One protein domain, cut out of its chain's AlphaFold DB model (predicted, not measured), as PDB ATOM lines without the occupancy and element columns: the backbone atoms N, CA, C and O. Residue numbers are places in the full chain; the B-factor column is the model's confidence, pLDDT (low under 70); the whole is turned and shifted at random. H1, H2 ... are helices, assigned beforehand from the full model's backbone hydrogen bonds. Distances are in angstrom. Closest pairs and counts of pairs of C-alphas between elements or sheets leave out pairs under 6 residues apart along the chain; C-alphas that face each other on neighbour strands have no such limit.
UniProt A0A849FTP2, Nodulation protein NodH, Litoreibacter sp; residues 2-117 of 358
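AT A GLANCE: This is residues 2 to 117 of the 358 residues of the protein "Nodulation protein NodH" of Litoreibacter sp (UniProt A0A849FTP2). The model is a loose, open frame round a largely empty middle: one long straight helix, H2, makes one side, and long links without named elements make much of the rest. The short helix H3 sits well off to the side of the end of H2 at Ala 53, across the frame from it, the short helix H4 sits near the beginning of H2 at Leu 30, and residues 79 to 106 run back from H3 to H4 across from H2, with the short helix H1 also off to the side of H2. The printed part has 116 residues with four named helices, in the order H1, H2, H3, H4, and no named strand; its class is all helix, though under half of the residues, 53 of 116, are in named elements. The whole is loose, with a radius of gyration of the C-alphas of 18.2 A, and the C-alphas span 48 by 41 by 23 A.

HOW THE PARTS SIT: Start at H1, residues 2 to 10, which touches no helix. Go on to H2, residues 30 to 53, which is apart from H1. In H2 look at residues 35 to 46, which stand free, as do residues 49 to 55, of which 49 to 53 belong to H2. Next comes H3, residues 69 to 78, which is apart from both H1 and H2. Last is H4, residues 107 to 116, which is apart from H1 and H3. H2 and H4 only just touch, with 3 pairs of C-alphas within 8 A, and H2 does so with residue 30 alone. Their closest C-alphas, those of Leu 30 and Glu 113, are 7.0 A apart. Their lines stand at a steep tilt of 58 degrees, and they run the same way. In H1, H2, H3 and H4 every pair of O i and N i+4 is within hydrogen-bond range.

IN THESE COORDINATES: Find C-alpha 2 at (-39.678, -48.318, 34.919); from there H1 runs 12.1 A to Thr 10. Then find C-alpha 30 at (-47.217, -53.646, 42.519), where H2 begins; it runs 34.2 A to Ala 53. H3 runs 14.0 A from Val 69 to Phe 78. H4 runs 14.5 A from Phe 107 to C-alpha 116 at (-57.186, -54.923, 38.852).

THE WHOLE: The two C-alphas farthest apart, those of Glu 82 and Gln 109, are 50.2 A apart. The printed part has no cut. The links from H1 to H2, with 19 residues, from H2 to H3, with 15, and from H3 to H4, with 28, are long. Look in the B-factor column for a mean pLDDT of the printed part of 79.5; it is under 70 in residues 13 to 23, 63 to 64, 89 to 99 and 115 to 117.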
ATOM      1  N   VAL A   2     -40.575 -47.409  35.678       82.88
ATOM      2  CA  VAL A   2     -39.678 -48.318  34.919       82.88
ATOM      3  C   VAL A   2     -38.333 -47.676  34.554       82.88
ATOM      4  O   VAL A   2     -37.283 -48.241  34.839       82.88
ATOM      5  N   SER A   3     -38.339 -46.453  34.010       77.81
ATOM      6  CA  SER A   3     -37.094 -45.720  33.720       77.81
ATOM      7  C   SER A   3     -36.225 -45.480  34.958       77.81
ATOM      8  O   SER A   3     -35.006 -45.524  34.850       77.81
ATOM      9  N   TRP A   4     -36.844 -45.239  36.118       84.25
ATOM     10  CA  TRP A   4     -36.138 -45.029  37.384       84.25
ATOM     11  C   TRP A   4     -35.508 -46.336  37.881       84.25
ATOM     12  O   TRP A   4     -34.316 -46.342  38.162       84.25
ATOM     13  N   LYS A   5     -36.242 -47.459  37.866       85.62
ATOM     14  CA  LYS A   5     -35.701 -48.793  38.202       85.62
ATOM     15  C   LYS A   5     -34.504 -49.166  37.322       85.62
ATOM     16  O   LYS A   5     -33.477 -49.601  37.832       85.62
ATOM     17  N   ILE A   6     -34.606 -48.936  36.009       81.81
ATOM     18  CA  ILE A   6     -33.509 -49.193  35.062       81.81
ATOM     19  C   ILE A   6     -32.306 -48.296  35.368       81.81
ATOM     20  O   ILE A   6     -31.178 -48.782  35.372       81.81
ATOM     21  N   ALA A   7     -32.516 -47.003  35.631       80.81
ATOM     22  CA  ALA A   7     -31.430 -46.080  35.964       80.81
ATOM     23  C   ALA A   7     -30.716 -46.477  37.267       80.81
ATOM     24  O   ALA A   7     -29.489 -46.498  37.299       80.81
ATOM     25  N   VAL A   8     -31.471 -46.872  38.298       83.88
ATOM     26  CA  VAL A   8     -30.927 -47.385  39.566       83.88
ATOM     27  C   VAL A   8     -30.095 -48.648  39.334       83.88
ATOM     28  O   VAL A   8     -28.974 -48.735  39.819       83.88
ATOM     29  N   GLN A   9     -30.599 -49.598  38.543       83.06
ATOM     30  CA  GLN A   9     -29.902 -50.859  38.278       83.06
ATOM     31  C   GLN A   9     -28.666 -50.697  37.377       83.06
ATOM     32  O   GLN A   9     -27.677 -51.402  37.543       83.06
ATOM     33  N   THR A  10     -28.712 -49.791  36.397       81.19
ATOM     34  CA  THR A  10     -27.623 -49.591  35.418       81.19
ATOM     35  C   THR A  10     -26.597 -48.537  35.840       81.19
ATOM     36  O   THR A  10     -25.529 -48.440  35.221       81.19
ATOM     37  N   GLY A  11     -26.928 -47.724  36.851       80.00
ATOM     38  CA  GLY A  11     -26.168 -46.544  37.273       80.00
ATOM     39  C   GLY A  11     -26.183 -45.394  36.257       80.00
ATOM     40  O   GLY A  11     -25.413 -44.447  36.393       80.00
ATOM     41  N   GLN A  12     -27.015 -45.471  35.213       73.44
ATOM     42  CA  GLN A  12     -27.022 -44.515  34.107       73.44
ATOM     43  C   GLN A  12     -28.249 -43.600  34.188       73.44
ATOM     44  O   GLN A  12     -29.365 -44.013  33.881       73.44
ATOM     45  N   TRP A  13     -28.035 -42.332  34.544       69.38
ATOM     46  CA  TRP A  13     -29.102 -41.328  34.706       69.38
ATOM     47  C   TRP A  13     -29.257 -40.370  33.518       69.38
ATOM     48  O   TRP A  13     -30.279 -39.701  33.395       69.38
ATOM     49  N   LYS A  14     -28.242 -40.292  32.649       66.94
ATOM     50  CA  LYS A  14     -28.221 -39.425  31.466       66.94
ATOM     51  C   LYS A  14     -27.537 -40.145  30.306       66.94
ATOM     52  O   LYS A  14     -26.493 -40.773  30.490       66.94
ATOM     53  N   LEU A  15     -28.106 -40.030  29.106       63.38
ATOM     54  CA  LEU A  15     -27.551 -40.589  27.871       63.38
ATOM     55  C   LEU A  15     -27.134 -39.453  26.928       63.38
ATOM     56  O   LEU A  15     -27.982 -38.832  26.293       63.38
ATOM     57  N   ALA A  16     -25.829 -39.179  26.855       57.91
ATOM     58  CA  ALA A  16     -25.259 -38.236  25.885       57.91
ATOM     59  C   ALA A  16     -24.914 -38.923  24.549       57.91
ATOM     60  O   ALA A  16     -25.063 -38.332  23.484       57.91
ATOM     61  N   ASP A  17     -24.515 -40.198  24.604       59.62
ATOM     62  CA  ASP A  17     -24.170 -41.017  23.444       59.62
ATOM     63  C   ASP A  17     -24.976 -42.323  23.460       59.62
ATOM     64  O   ASP A  17     -24.951 -43.084  24.428       59.62
ATOM     65  N   THR A  18     -25.694 -42.578  22.368       57.38
ATOM     66  CA  THR A  18     -26.523 -43.769  22.156       57.38
ATOM     67  C   THR A  18     -25.723 -45.067  22.085       57.38
ATOM     68  O   THR A  18     -26.288 -46.114  22.392       57.38
ATOM     69  N   SER A  19     -24.433 -45.011  21.737       56.09
ATOM     70  CA  SER A  19     -23.555 -46.189  21.679       56.09
ATOM     71  C   SER A  19     -23.246 -46.773  23.068       56.09
ATOM     72  O   SER A  19     -23.038 -47.974  23.211       56.09
ATOM     73  N   LYS A  20     -23.293 -45.942  24.121       61.62
ATOM     74  CA  LYS A  20     -23.003 -46.314  25.520       61.62
ATOM     75  C   LYS A  20     -24.262 -46.643  26.324       61.62
ATOM     76  O   LYS A  20     -24.299 -46.469  27.546       61.62
ATOM     77  N   ARG A  21     -25.338 -47.048  25.649       62.91
ATOM     78  CA  ARG A  21     -26.621 -47.342  26.290       62.91
ATOM     79  C   ARG A  21     -26.545 -48.673  27.035       62.91
ATOM     80  O   ARG A  21     -26.444 -49.724  26.413       62.91
ATOM     81  N   ARG A  22     -26.667 -48.635  28.362       66.12
ATOM     82  CA  ARG A  22     -26.854 -49.842  29.174       66.12
ATOM     83  C   ARG A  22     -28.328 -50.231  29.161       66.12
ATOM     84  O   ARG A  22     -29.196 -49.414  29.470       66.12
ATOM     85  N   THR A  23     -28.622 -51.470  28.783       65.75
ATOM     86  CA  THR A  23     -29.973 -52.032  28.825       65.75
ATOM     87  C   THR A  23     -30.078 -52.995  30.002       65.75
ATOM     88  O   THR A  23     -29.250 -53.882  30.179       65.75
ATOM     89  N   ALA A  24     -31.105 -52.810  30.825       73.56
ATOM     90  CA  ALA A  24     -31.479 -53.746  31.874       73.56
ATOM     91  C   ALA A  24     -32.976 -54.019  31.765       73.56
ATOM     92  O   ALA A  24     -33.750 -53.124  31.411       73.56
ATOM     93  N   ARG A  25     -33.367 -55.261  32.056       81.00
ATOM     94  CA  ARG A  25     -34.770 -55.612  32.269       81.00
ATOM     95  C   ARG A  25     -35.046 -55.641  33.763       81.00
ATOM     96  O   ARG A  25     -34.256 -56.223  34.505       81.00
ATOM     97  N   ILE A  26     -36.153 -55.029  34.158       87.25
ATOM     98  CA  ILE A  26     -36.590 -54.924  35.551       87.25
ATOM     99  C   ILE A  26     -37.780 -55.847  35.790       87.25
ATOM    100  O   ILE A  26     -38.552 -56.121  34.868       87.25
ATOM    101  N   ASP A  27     -37.922 -56.296  37.028       87.75
ATOM    102  CA  ASP A  27     -39.132 -56.945  37.521       87.75
ATOM    103  C   ASP A  27     -40.058 -55.861  38.096       87.75
ATOM    104  O   ASP A  27     -39.613 -54.945  38.799       87.75
ATOM    105  N   PHE A  28     -41.331 -55.899  37.703       89.19
ATOM    106  CA  PHE A  28     -42.377 -55.027  38.219       89.19
ATOM    107  C   PHE A  28     -42.968 -55.628  39.495       89.19
ATOM    108  O   PHE A  28     -43.283 -56.814  39.532       89.19
ATOM    109  N   ASP A  29     -43.140 -54.779  40.500       88.50
ATOM    110  CA  ASP A  29     -43.737 -55.084  41.795       88.50
ATOM    111  C   ASP A  29     -44.812 -54.023  42.066       88.50
ATOM    112  O   ASP A  29     -44.536 -52.816  41.979       88.50
ATOM    113  N   LEU A  30     -46.035 -54.482  42.334       85.06
ATOM    114  CA  LEU A  30     -47.217 -53.646  42.519       85.06
ATOM    115  C   LEU A  30     -47.159 -52.805  43.797       85.06
ATOM    116  O   LEU A  30     -47.500 -51.621  43.772       85.06
ATOM    117  N   ASP A  31     -46.695 -53.383  44.902       86.31
ATOM    118  CA  ASP A  31     -46.641 -52.721  46.205       86.31
ATOM    119  C   ASP A  31     -45.527 -51.672  46.235       86.31
ATOM    120  O   ASP A  31     -45.674 -50.576  46.788       86.31
ATOM    121  N   GLU A  32     -44.389 -51.971  45.610       89.12
ATOM    122  CA  GLU A  32     -43.323 -51.000  45.383       89.12
ATOM    123  C   GLU A  32     -43.794 -49.863  44.471       89.12
ATOM    124  O   GLU A  32     -43.569 -48.691  44.788       89.12
ATOM    125  N   PHE A  33     -44.484 -50.181  43.370       87.12
ATOM    126  CA  PHE A  33     -45.023 -49.170  42.463       87.12
ATOM    127  C   PHE A  33     -46.040 -48.259  43.160       87.12
ATOM    128  O   PHE A  33     -45.964 -47.035  43.027       87.12
ATOM    129  N   THR A  34     -46.942 -48.837  43.951       82.19
ATOM    130  CA  THR A  34     -47.978 -48.106  44.686       82.19
ATOM    131  C   THR A  34     -47.364 -47.188  45.739       82.19
ATOM    132  O   THR A  34     -47.698 -46.001  45.795       82.19
ATOM    133  N   ARG A  35     -46.381 -47.671  46.514       86.62
ATOM    134  CA  ARG A  35     -45.620 -46.827  47.456       86.62
ATOM    135  C   ARG A  35     -44.867 -45.709  46.740       86.62
ATOM    136  O   ARG A  35     -44.907 -44.562  47.185       86.62
ATOM    137  N   PHE A  36     -44.220 -46.016  45.616       86.31
ATOM    138  CA  PHE A  36     -43.508 -45.032  44.801       86.31
ATOM    139  C   PHE A  36     -44.446 -43.929  44.288       86.31
ATOM    140  O   PHE A  36     -44.104 -42.743  44.333       86.31
ATOM    141  N   LEU A  37     -45.634 -44.303  43.805       82.56
ATOM    142  CA  LEU A  37     -46.629 -43.360  43.305       82.56
ATOM    143  C   LEU A  37     -47.215 -42.505  44.432       82.56
ATOM    144  O   LEU A  37     -47.279 -41.284  44.287       82.56
ATOM    145  N   SER A  38     -47.580 -43.125  45.557       80.75
ATOM    146  CA  SER A  38     -48.118 -42.437  46.736       80.75
ATOM    147  C   SER A  38     -47.136 -41.393  47.275       80.75
ATOM    148  O   SER A  38     -47.472 -40.213  47.369       80.75
ATOM    149  N   ALA A  39     -45.865 -41.769  47.464       87.12
ATOM    150  CA  ALA A  39     -44.824 -40.850  47.922       87.12
ATOM    151  C   ALA A  39     -44.668 -39.621  47.002       87.12
ATOM    152  O   ALA A  39     -44.465 -38.497  47.477       87.12
ATOM    153  N   ARG A  40     -44.801 -39.807  45.680       84.50
ATOM    154  CA  ARG A  40     -44.788 -38.703  44.708       84.50
ATOM    155  C   ARG A  40     -46.057 -37.858  44.738       84.50
ATOM    156  O   ARG A  40     -45.946 -36.636  44.622       84.50
ATOM    157  N   LYS A  41     -47.243 -38.462  44.870       79.44
ATOM    158  CA  LYS A  41     -48.513 -37.726  45.018       79.44
ATOM    159  C   LYS A  41     -48.460 -36.841  46.270       79.44
ATOM    160  O   LYS A  41     -48.736 -35.643  46.182       79.44
ATOM    161  N   ASP A  42     -47.999 -37.387  47.391       85.00
ATOM    162  CA  ASP A  42     -47.853 -36.661  48.653       85.00
ATOM    163  C   ASP A  42     -46.842 -35.525  48.561       85.00
ATOM    164  O   ASP A  42     -47.108 -34.419  49.036       85.00
ATOM    165  N   PHE A  43     -45.698 -35.754  47.913       87.25
ATOM    166  CA  PHE A  43     -44.716 -34.699  47.679       87.25
ATOM    167  C   PHE A  43     -45.315 -33.528  46.885       87.25
ATOM    168  O   PHE A  43     -45.246 -32.388  47.344       87.25
ATOM    169  N   HIS A  44     -45.982 -33.795  45.756       81.12
ATOM    170  CA  HIS A  44     -46.638 -32.740  44.972       81.12
ATOM    171  C   HIS A  44     -47.734 -32.020  45.762       81.12
ATOM    172  O   HIS A  44     -47.854 -30.800  45.674       81.12
ATOM    173  N   LYS A  45     -48.527 -32.751  46.559       83.88
ATOM    174  CA  LYS A  45     -49.560 -32.160  47.420       83.88
ATOM    175  C   LYS A  45     -48.946 -31.216  48.453       83.88
ATOM    176  O   LYS A  45     -49.477 -30.125  48.653       83.88
ATOM    177  N   ARG A  46     -47.820 -31.599  49.069       91.81
ATOM    178  CA  ARG A  46     -47.077 -30.739  50.004       91.81
ATOM    179  C   ARG A  46     -46.565 -29.474  49.320       91.81
ATOM    180  O   ARG A  46     -46.837 -28.393  49.829       91.81
ATOM    181  N   VAL A  47     -45.896 -29.601  48.170       89.19
ATOM    182  CA  VAL A  47     -45.374 -28.449  47.410       89.19
ATOM    183  C   VAL A  47     -46.508 -27.495  47.028       89.19
ATOM    184  O   VAL A  47     -46.436 -26.308  47.329       89.19
ATOM    185  N   ARG A  48     -47.602 -28.017  46.456       86.50
ATOM    186  CA  ARG A  48     -48.769 -27.210  46.068       86.50
ATOM    187  C   ARG A  48     -49.386 -26.479  47.257       86.50
ATOM    188  O   ARG A  48     -49.652 -25.288  47.157       86.50
ATOM    189  N   LYS A  49     -49.592 -27.177  48.380       89.19
ATOM    190  CA  LYS A  49     -50.134 -26.571  49.605       89.19
ATOM    191  C   LYS A  49     -49.243 -25.428  50.097       89.19
ATOM    192  O   LYS A  49     -49.762 -24.406  50.528       89.19
ATOM    193  N   HIS A  50     -47.923 -25.599  50.037       95.19
ATOM    194  CA  HIS A  50     -46.975 -24.582  50.485       95.19
ATOM    195  C   HIS A  50     -46.999 -23.343  49.583       95.19
ATOM    196  O   HIS A  50     -47.120 -22.232  50.089       95.19
ATOM    197  N   LEU A  51     -46.987 -23.534  48.259       92.00
ATOM    198  CA  LEU A  51     -47.122 -22.438  47.294       92.00
ATOM    199  C   LEU A  51     -48.433 -21.668  47.504       92.00
ATOM    200  O   LEU A  51     -48.414 -20.448  47.610       92.00
ATOM    201  N   GLN A  52     -49.553 -22.380  47.672       89.38
ATOM    202  CA  GLN A  52     -50.860 -21.768  47.940       89.38
ATOM    203  C   GLN A  52     -50.879 -20.957  49.240       89.38
ATOM    204  O   GLN A  52     -51.423 -19.857  49.261       89.38
ATOM    205  N   ALA A  53     -50.273 -21.472  50.314       94.31
ATOM    206  CA  ALA A  53     -50.195 -20.764  51.590       94.31
ATOM    207  C   ALA A  53     -49.355 -19.477  51.507       94.31
ATOM    208  O   ALA A  53     -49.634 -18.521  52.222       94.31
ATOM    209  N   LEU A  54     -48.353 -19.447  50.623       95.69
ATOM    210  CA  LEU A  54     -47.503 -18.282  50.369       95.69
ATOM    211  C   LEU A  54     -48.055 -17.354  49.272       95.69
ATOM    212  O   LEU A  54     -47.397 -16.378  48.920       95.69
ATOM    213  N   GLY A  55     -49.230 -17.656  48.703       90.12
ATOM    214  CA  GLY A  55     -49.802 -16.901  47.583       90.12
ATOM    215  C   GLY A  55     -48.997 -17.006  46.281       90.12
ATOM    216  O   GLY A  55     -49.143 -16.167  45.398       90.12
ATOM    217  N   GLN A  56     -48.136 -18.017  46.159       92.38
ATOM    218  CA  GLN A  56     -47.279 -18.246  44.998       92.38
ATOM    219  C   GLN A  56     -47.909 -19.238  44.015       92.38
ATOM    220  O   GLN A  56     -48.701 -20.110  44.381       92.38
ATOM    221  N   THR A  57     -47.504 -19.139  42.752       84.62
ATOM    222  CA  THR A  57     -47.872 -20.075  41.684       84.62
ATOM    223  C   THR A  57     -46.653 -20.884  41.241       84.62
ATOM    224  O   THR A  57     -45.509 -20.480  41.436       84.62
ATOM    225  N   SER A  58     -46.886 -22.065  40.668       86.94
ATOM    226  CA  SER A  58     -45.833 -22.882  40.053       86.94
ATOM    227  C   SER A  58     -45.816 -22.696  38.541       86.94
ATOM    228  O   SER A  58     -46.877 -22.766  37.918       86.94
ATOM    229  N   PHE A  59     -44.628 -22.603  37.946       86.81
ATOM    230  CA  PHE A  59     -44.442 -22.833  36.514       86.81
ATOM    231  C   PHE A  59     -44.308 -24.343  36.267       86.81
ATOM    232  O   PHE A  59     -43.349 -24.966  36.723       86.81
ATOM    233  N   SER A  60     -45.309 -24.950  35.626       83.50
ATOM    234  CA  SER A  60     -45.355 -26.399  35.375       83.50
ATOM    235  C   SER A  60     -44.753 -26.724  34.014       83.50
ATOM    236  O   SER A  60     -45.026 -26.016  33.053       83.50
ATOM    237  N   ILE A  61     -43.955 -27.792  33.945       80.19
ATOM    238  CA  ILE A  61     -43.336 -28.288  32.710       80.19
ATOM    239  C   ILE A  61     -43.415 -29.807  32.715       80.19
ATOM    240  O   ILE A  61     -42.946 -30.450  33.661       80.19
ATOM    241  N   ASP A  62     -43.958 -30.361  31.641       72.00
ATOM    242  CA  ASP A  62     -44.005 -31.789  31.373       72.00
ATOM    243  C   ASP A  62     -42.955 -32.204  30.329       72.00
ATOM    244  O   ASP A  62     -42.171 -31.407  29.817       72.00
ATOM    245  N   TYR A  63     -42.865 -33.505  30.043       64.44
ATOM    246  CA  TYR A  63     -41.812 -34.031  29.169       64.44
ATOM    247  C   TYR A  63     -41.933 -33.534  27.720       64.44
ATOM    248  O   TYR A  63     -40.913 -33.356  27.055       64.44
ATOM    249  N   ASP A  64     -43.160 -33.311  27.247       66.31
ATOM    250  CA  ASP A  64     -43.430 -32.833  25.888       66.31
ATOM    251  C   ASP A  64     -43.072 -31.343  25.731       66.31
ATOM    252  O   ASP A  64     -42.608 -30.928  24.669       66.31
ATOM    253  N   ASP A  65     -43.137 -30.578  26.824       76.00
ATOM    254  CA  ASP A  65     -42.786 -29.156  26.864       76.00
ATOM    255  C   ASP A  65     -41.274 -28.910  26.736       76.00
ATOM    256  O   ASP A  65     -40.840 -27.834  26.331       76.00
ATOM    257  N   LEU A  66     -40.437 -29.912  27.043       74.12
ATOM    258  CA  LEU A  66     -38.971 -29.794  26.979       74.12
ATOM    259  C   LEU A  66     -38.439 -29.531  25.560       74.12
ATOM    260  O   LEU A  66     -37.274 -29.156  25.399       74.12
ATOM    261  N   GLY A  67     -39.255 -29.777  24.533       76.38
ATOM    262  CA  GLY A  67     -38.942 -29.464  23.139       76.38
ATOM    263  C   GLY A  67     -39.424 -28.086  22.680       76.38
ATOM    264  O   GLY A  67     -39.008 -27.642  21.610       76.38
ATOM    265  N   ASP A  68     -40.273 -27.411  23.456       81.69
ATOM    266  CA  ASP A  68     -40.873 -26.135  23.073       81.69
ATOM    267  C   ASP A  68     -40.013 -24.961  23.559       81.69
ATOM    268  O   ASP A  68     -39.905 -24.662  24.750       81.69
ATOM    269  N   VAL A  69     -39.401 -24.264  22.602       89.44
ATOM    270  CA  VAL A  69     -38.558 -23.088  22.855       89.44
ATOM    271  C   VAL A  69     -39.318 -21.988  23.591       89.44
ATOM    272  O   VAL A  69     -38.739 -21.321  24.446       89.44
ATOM    273  N   ASN A  70     -40.604 -21.802  23.294       88.75
ATOM    274  CA  ASN A  70     -41.406 -20.757  23.915       88.75
ATOM    275  C   ASN A  70     -41.664 -21.073  25.387       88.75
ATOM    276  O   ASN A  70     -41.561 -20.177  26.223       88.75
ATOM    277  N   ILE A  71     -41.928 -22.338  25.723       88.25
ATOM    278  CA  ILE A  71     -42.138 -22.756  27.115       88.25
ATOM    279  C   ILE A  71     -40.831 -22.660  27.909       88.25
ATOM    280  O   ILE A  71     -40.832 -22.151  29.028       88.25
ATOM    281  N   LEU A  72     -39.701 -23.070  27.324       89.88
ATOM    282  CA  LEU A  72     -38.387 -22.951  27.966       89.88
ATOM    283  C   LEU A  72     -37.974 -21.489  28.199       89.88
ATOM    284  O   LEU A  72     -37.467 -21.162  29.271       89.88
ATOM    285  N   ASN A  73     -38.228 -20.600  27.235       93.00
ATOM    286  CA  ASN A  73     -38.013 -19.162  27.412       93.00
ATOM    287  C   ASN A  73     -38.994 -18.572  28.441       93.00
ATOM    288  O   ASN A  73     -38.606 -17.726  29.243       93.00
ATOM    289  N   GLY A  74     -40.238 -19.059  28.483       92.31
ATOM    290  CA  GLY A  74     -41.216 -18.709  29.516       92.31
ATOM    291  C   GLY A  74     -40.758 -19.107  30.921       92.31
ATOM    292  O   GLY A  74     -40.889 -18.314  31.851       92.31
ATOM    293  N   LEU A  75     -40.148 -20.287  31.074       92.25
ATOM    294  CA  LEU A  75     -39.523 -20.710  32.329       92.25
ATOM    295  C   LEU A  75     -38.364 -19.785  32.705       92.25
ATOM    296  O   LEU A  75     -38.268 -19.373  33.858       92.25
ATOM    297  N   ALA A  76     -37.477 -19.476  31.758       91.94
ATOM    298  CA  ALA A  76     -36.349 -18.584  32.007       91.94
ATOM    299  C   ALA A  76     -36.837 -17.216  32.511       91.94
ATOM    300  O   ALA A  76     -36.341 -16.730  33.526       91.94
ATOM    301  N   HIS A  77     -37.883 -16.670  31.884       92.62
ATOM    302  CA  HIS A  77     -38.524 -15.432  32.317       92.62
ATOM    303  C   HIS A  77     -39.169 -15.550  33.702       92.62
ATOM    304  O   HIS A  77     -38.983 -14.680  34.548       92.62
ATOM    305  N   PHE A  78     -39.869 -16.654  33.977       90.56
ATOM    306  CA  PHE A  78     -40.435 -16.933  35.298       90.56
ATOM    307  C   PHE A  78     -39.362 -16.993  36.399       90.56
ATOM    308  O   PHE A  78     -39.620 -16.609  37.538       90.56
ATOM    309  N   LEU A  79     -38.147 -17.437  36.062       91.75
ATOM    310  CA  LEU A  79     -36.984 -17.453  36.953       91.75
ATOM    311  C   LEU A  79     -36.226 -16.112  37.008       91.75
ATOM    312  O   LEU A  79     -35.229 -16.015  37.719       91.75
ATOM    313  N   GLY A  80     -36.690 -15.086  36.286       93.75
ATOM    314  CA  GLY A  80     -36.101 -13.746  36.264       93.75
ATOM    315  C   GLY A  80     -34.960 -13.550  35.261       93.75
ATOM    316  O   GLY A  80     -34.227 -12.573  35.372       93.75
ATOM    317  N   SER A  81     -34.781 -14.459  34.298       94.25
ATOM    318  CA  SER A  81     -33.810 -14.298  33.209       94.25
ATOM    319  C   SER A  81     -34.430 -13.581  32.005       94.25
ATOM    320  O   SER A  81     -35.555 -13.879  31.602       94.25
ATOM    321  N   GLU A  82     -33.670 -12.673  31.394       91.25
ATOM    322  CA  GLU A  82     -34.030 -12.007  30.133       91.25
ATOM    323  C   GLU A  82     -33.449 -12.718  28.898       91.25
ATOM    324  O   GLU A  82     -33.799 -12.397  27.761       91.25
ATOM    325  N   GLU A  83     -32.568 -13.702  29.100       91.00
ATOM    326  CA  GLU A  83     -31.945 -14.441  28.004       91.00
ATOM    327  C   GLU A  83     -32.931 -15.403  27.330       91.00
ATOM    328  O   GLU A  83     -33.727 -16.079  27.986       91.00
ATOM    329  N   GLN A  84     -32.832 -15.513  26.002       89.94
ATOM    330  CA  GLN A  84     -33.671 -16.398  25.198       89.94
ATOM    331  C   GLN A  84     -32.836 -17.343  24.343       89.94
ATOM    332  O   GLN A  84     -31.880 -16.942  23.672       89.94
ATOM    333  N   ILE A  85     -33.254 -18.604  24.295       88.69
ATOM    334  CA  ILE A  85     -32.707 -19.589  23.366       88.69
ATOM    335  C   ILE A  85     -33.523 -19.594  22.069       88.69
ATOM    336  O   ILE A  85     -34.742 -19.441  22.081       88.69
ATOM    337  N   LYS A  86     -32.847 -19.796  20.931       86.19
ATOM    338  CA  LYS A  86     -33.495 -19.928  19.609       86.19
ATOM    339  C   LYS A  86     -33.894 -21.366  19.274       86.19
ATOM    340  O   LYS A  86     -34.697 -21.590  18.376       86.19
ATOM    341  N   ALA A  87     -33.291 -22.341  19.950       79.25
ATOM    342  CA  ALA A  87     -33.561 -23.759  19.757       79.25
ATOM    343  C   ALA A  87     -33.198 -24.548  21.026       79.25
ATOM    344  O   ALA A  87     -32.244 -24.166  21.713       79.25
ATOM    345  N   PRO A  88     -33.881 -25.668  21.319       74.94
ATOM    346  CA  PRO A  88     -33.527 -26.530  22.437       74.94
ATOM    347  C   PRO A  88     -32.207 -27.261  22.159       74.94
ATOM    348  O   PRO A  88     -31.830 -27.512  21.007       74.94
ATOM    349  N   ALA A  89     -31.504 -27.660  23.219       69.31
ATOM    350  CA  ALA A  89     -30.263 -28.413  23.091       69.31
ATOM    351  C   ALA A  89     -30.511 -29.792  22.442       69.31
ATOM    352  O   ALA A  89     -31.098 -30.690  23.045       69.31
ATOM    353  N   LYS A  90     -29.979 -30.001  21.228       60.25
ATOM    354  CA  LYS A  90     -30.098 -31.263  20.460       60.25
ATOM    355  C   LYS A  90     -29.349 -32.458  21.074       60.25
ATOM    356  O   LYS A  90     -29.378 -33.561  20.533       60.25
ATOM    357  N   THR A  91     -28.642 -32.253  22.182       57.19
ATOM    358  CA  THR A  91     -27.777 -33.258  22.816       57.19
ATOM    359  C   THR A  91     -28.524 -34.235  23.720       57.19
ATOM    360  O   THR A  91     -27.970 -35.281  24.056       57.19
ATOM    361  N   LEU A  92     -29.756 -33.927  24.145       54.66
ATOM    362  CA  LEU A  92     -30.532 -34.844  24.980       54.66
ATOM    363  C   LEU A  92     -31.265 -35.870  24.111       54.66
ATOM    364  O   LEU A  92     -32.276 -35.577  23.478       54.66
ATOM    365  N   LYS A  93     -30.761 -37.104  24.103       57.06
ATOM    366  CA  LYS A  93     -31.429 -38.232  23.448       57.06
ATOM    367  C   LYS A  93     -32.319 -38.963  24.451       57.06
ATOM    368  O   LYS A  93     -31.908 -39.224  25.583       57.06
ATOM    369  N   LYS A  94     -33.533 -39.345  24.032       57.09
ATOM    370  CA  LYS A  94     -34.472 -40.136  24.848       57.09
ATOM    371  C   LYS A  94     -33.802 -41.450  25.265       57.09
ATOM    372  O   LYS A  94     -33.648 -42.364  24.460       57.09
ATOM    373  N   GLN A  95     -33.420 -41.553  26.538       51.62
ATOM    374  CA  GLN A  95     -32.626 -42.670  27.063       51.62
ATOM    375  C   GLN A  95     -33.347 -44.028  26.962       51.62
ATOM    376  O   GLN A  95     -32.718 -45.079  26.841       51.62
ATOM    377  N   ASN A  96     -34.681 -44.003  26.960       54.53
ATOM    378  CA  ASN A  96     -35.535 -45.181  27.045       54.53
ATOM    379  C   ASN A  96     -36.585 -45.221  25.923       54.53
ATOM    380  O   ASN A  96     -37.773 -45.326  26.205       54.53
ATOM    381  N   SER A  97     -36.160 -45.196  24.658       52.25
ATOM    382  CA  SER A  97     -37.052 -45.235  23.481       52.25
ATOM    383  C   SER A  97     -37.733 -46.582  23.195       52.25
ATOM    384  O   SER A  97     -38.711 -46.610  22.462       52.25
ATOM    385  N   ALA A  98     -37.229 -47.689  23.750       59.81
ATOM    386  CA  ALA A  98     -37.775 -49.025  23.481       59.81
ATOM    387  C   ALA A  98     -39.124 -49.258  24.185       59.81
ATOM    388  O   ALA A  98     -39.389 -48.658  25.228       59.81
ATOM    389  N   ASP A  99     -39.946 -50.154  23.649       62.66
ATOM    390  CA  ASP A  99     -41.247 -50.501  24.223       62.66
ATOM    391  C   ASP A  99     -41.118 -51.039  25.665       62.66
ATOM    392  O   ASP A  99     -40.124 -51.687  26.015       62.66
ATOM    393  N   LEU A 100     -42.105 -50.762  26.521       70.88
ATOM    394  CA  LEU A 100     -42.151 -51.228  27.911       70.88
ATOM    395  C   LEU A 100     -42.082 -52.756  27.996       70.88
ATOM    396  O   LEU A 100     -41.381 -53.277  28.866       70.88
ATOM    397  N   ARG A 101     -42.698 -53.461  27.041       75.06
ATOM    398  CA  ARG A 101     -42.658 -54.927  26.951       75.06
ATOM    399  C   ARG A 101     -41.239 -55.484  26.840       75.06
ATOM    400  O   ARG A 101     -40.935 -56.540  27.376       75.06
ATOM    401  N   SER A 102     -40.333 -54.747  26.201       75.44
ATOM    402  CA  SER A 102     -38.926 -55.156  26.061       75.44
ATOM    403  C   SER A 102     -38.083 -54.940  27.329       75.44
ATOM    404  O   SER A 102     -36.960 -55.450  27.418       75.44
ATOM    405  N   LYS A 103     -38.609 -54.183  28.303       78.44
ATOM    406  CA  LYS A 103     -37.904 -53.696  29.501       78.44
ATOM    407  C   LYS A 103     -38.395 -54.316  30.805       78.44
ATOM    408  O   LYS A 103     -37.664 -54.272  31.789       78.44
ATOM    409  N   VAL A 104     -39.608 -54.853  30.828       85.12
ATOM    410  CA  VAL A 104     -40.212 -55.456  32.020       85.12
ATOM    411  C   VAL A 104     -40.263 -56.964  31.816       85.12
ATOM    412  O   VAL A 104     -40.841 -57.427  30.837       85.12
ATOM    413  N   ARG A 105     -39.627 -57.735  32.705       88.12
ATOM    414  CA  ARG A 105     -39.575 -59.204  32.585       88.12
ATOM    415  C   ARG A 105     -40.957 -59.836  32.746       88.12
ATOM    416  O   ARG A 105     -41.312 -60.713  31.969       88.12
ATOM    417  N   ASN A 106     -41.749 -59.344  33.693       89.75
ATOM    418  CA  ASN A 106     -43.103 -59.800  34.006       89.75
ATOM    419  C   ASN A 106     -44.184 -58.846  33.454       89.75
ATOM    420  O   ASN A 106     -45.153 -58.519  34.136       89.75
ATOM    421  N   PHE A 107     -44.025 -58.380  32.209       83.94
ATOM    422  CA  PHE A 107     -44.919 -57.383  31.603       83.94
ATOM    423  C   PHE A 107     -46.401 -57.801  31.614       83.94
ATOM    424  O   PHE A 107     -47.252 -57.003  31.994       83.94
ATOM    425  N   ASP A 108     -46.715 -59.051  31.268       82.75
ATOM    426  CA  ASP A 108     -48.105 -59.526  31.233       82.75
ATOM    427  C   ASP A 108     -48.723 -59.607  32.644       82.75
ATOM    428  O   ASP A 108     -49.916 -59.367  32.825       82.75
ATOM    429  N   GLN A 109     -47.911 -59.889  33.671       83.94
ATOM    430  CA  GLN A 109     -48.334 -59.825  35.073       83.94
ATOM    431  C   GLN A 109     -48.596 -58.378  35.502       83.94
ATOM    432  O   GLN A 109     -49.667 -58.102  36.030       83.94
ATOM    433  N   MET A 110     -47.675 -57.458  35.195       84.88
ATOM    434  CA  MET A 110     -47.845 -56.023  35.441       84.88
ATOM    435  C   MET A 110     -49.147 -55.499  34.825       84.88
ATOM    436  O   MET A 110     -49.877 -54.769  35.482       84.88
ATOM    437  N   VAL A 111     -49.466 -55.876  33.581       81.00
ATOM    438  CA  VAL A 111     -50.716 -55.456  32.923       81.00
ATOM    439  C   VAL A 111     -51.944 -55.960  33.686       81.00
ATOM    440  O   VAL A 111     -52.870 -55.184  33.906       81.00
ATOM    441  N   ARG A 112     -51.953 -57.224  34.131       80.94
ATOM    442  CA  ARG A 112     -53.068 -57.786  34.917       80.94
ATOM    443  C   ARG A 112     -53.226 -57.111  36.280       80.94
ATOM    444  O   ARG A 112     -54.344 -56.797  36.670       80.94
ATOM    445  N   GLU A 113     -52.123 -56.869  36.980       82.50
ATOM    446  CA  GLU A 113     -52.109 -56.241  38.308       82.50
ATOM    447  C   GLU A 113     -52.473 -54.750  38.265       82.50
ATOM    448  O   GLU A 113     -53.189 -54.257  39.131       82.50
ATOM    449  N   LEU A 114     -52.042 -54.027  37.225       76.94
ATOM    450  CA  LEU A 114     -52.449 -52.637  36.998       76.94
ATOM    451  C   LEU A 114     -53.898 -52.517  36.509       76.94
ATOM    452  O   LEU A 114     -54.500 -51.461  36.672       76.94
ATOM    453  N   ALA A 115     -54.457 -53.561  35.891       69.81
ATOM    454  CA  ALA A 115     -55.859 -53.581  35.481       69.81
ATOM    455  C   ALA A 115     -56.813 -53.841  36.659       69.81
ATOM    456  O   ALA A 115     -57.957 -53.390  36.617       69.81
ATOM    457  N   SER A 116     -56.362 -54.567  37.690       64.88
ATOM    458  CA  SER A 116     -57.186 -54.923  38.852       64.88
ATOM    459  C   SER A 116     -57.223 -53.852  39.942       64.88
ATOM    460  O   SER A 116     -58.150 -53.849  40.749       64.88
ATOM    461  N   GLN A 117     -56.258 -52.932  39.967       56.62
ATOM    462  CA  GLN A 117     -56.235 -51.821  40.912       56.62
ATOM    463  C   GLN A 117     -56.311 -50.482  40.175       56.62
ATOM    464  O   GLN A 117     -55.551 -50.228  39.242       56.62
TER     465      GLN A 117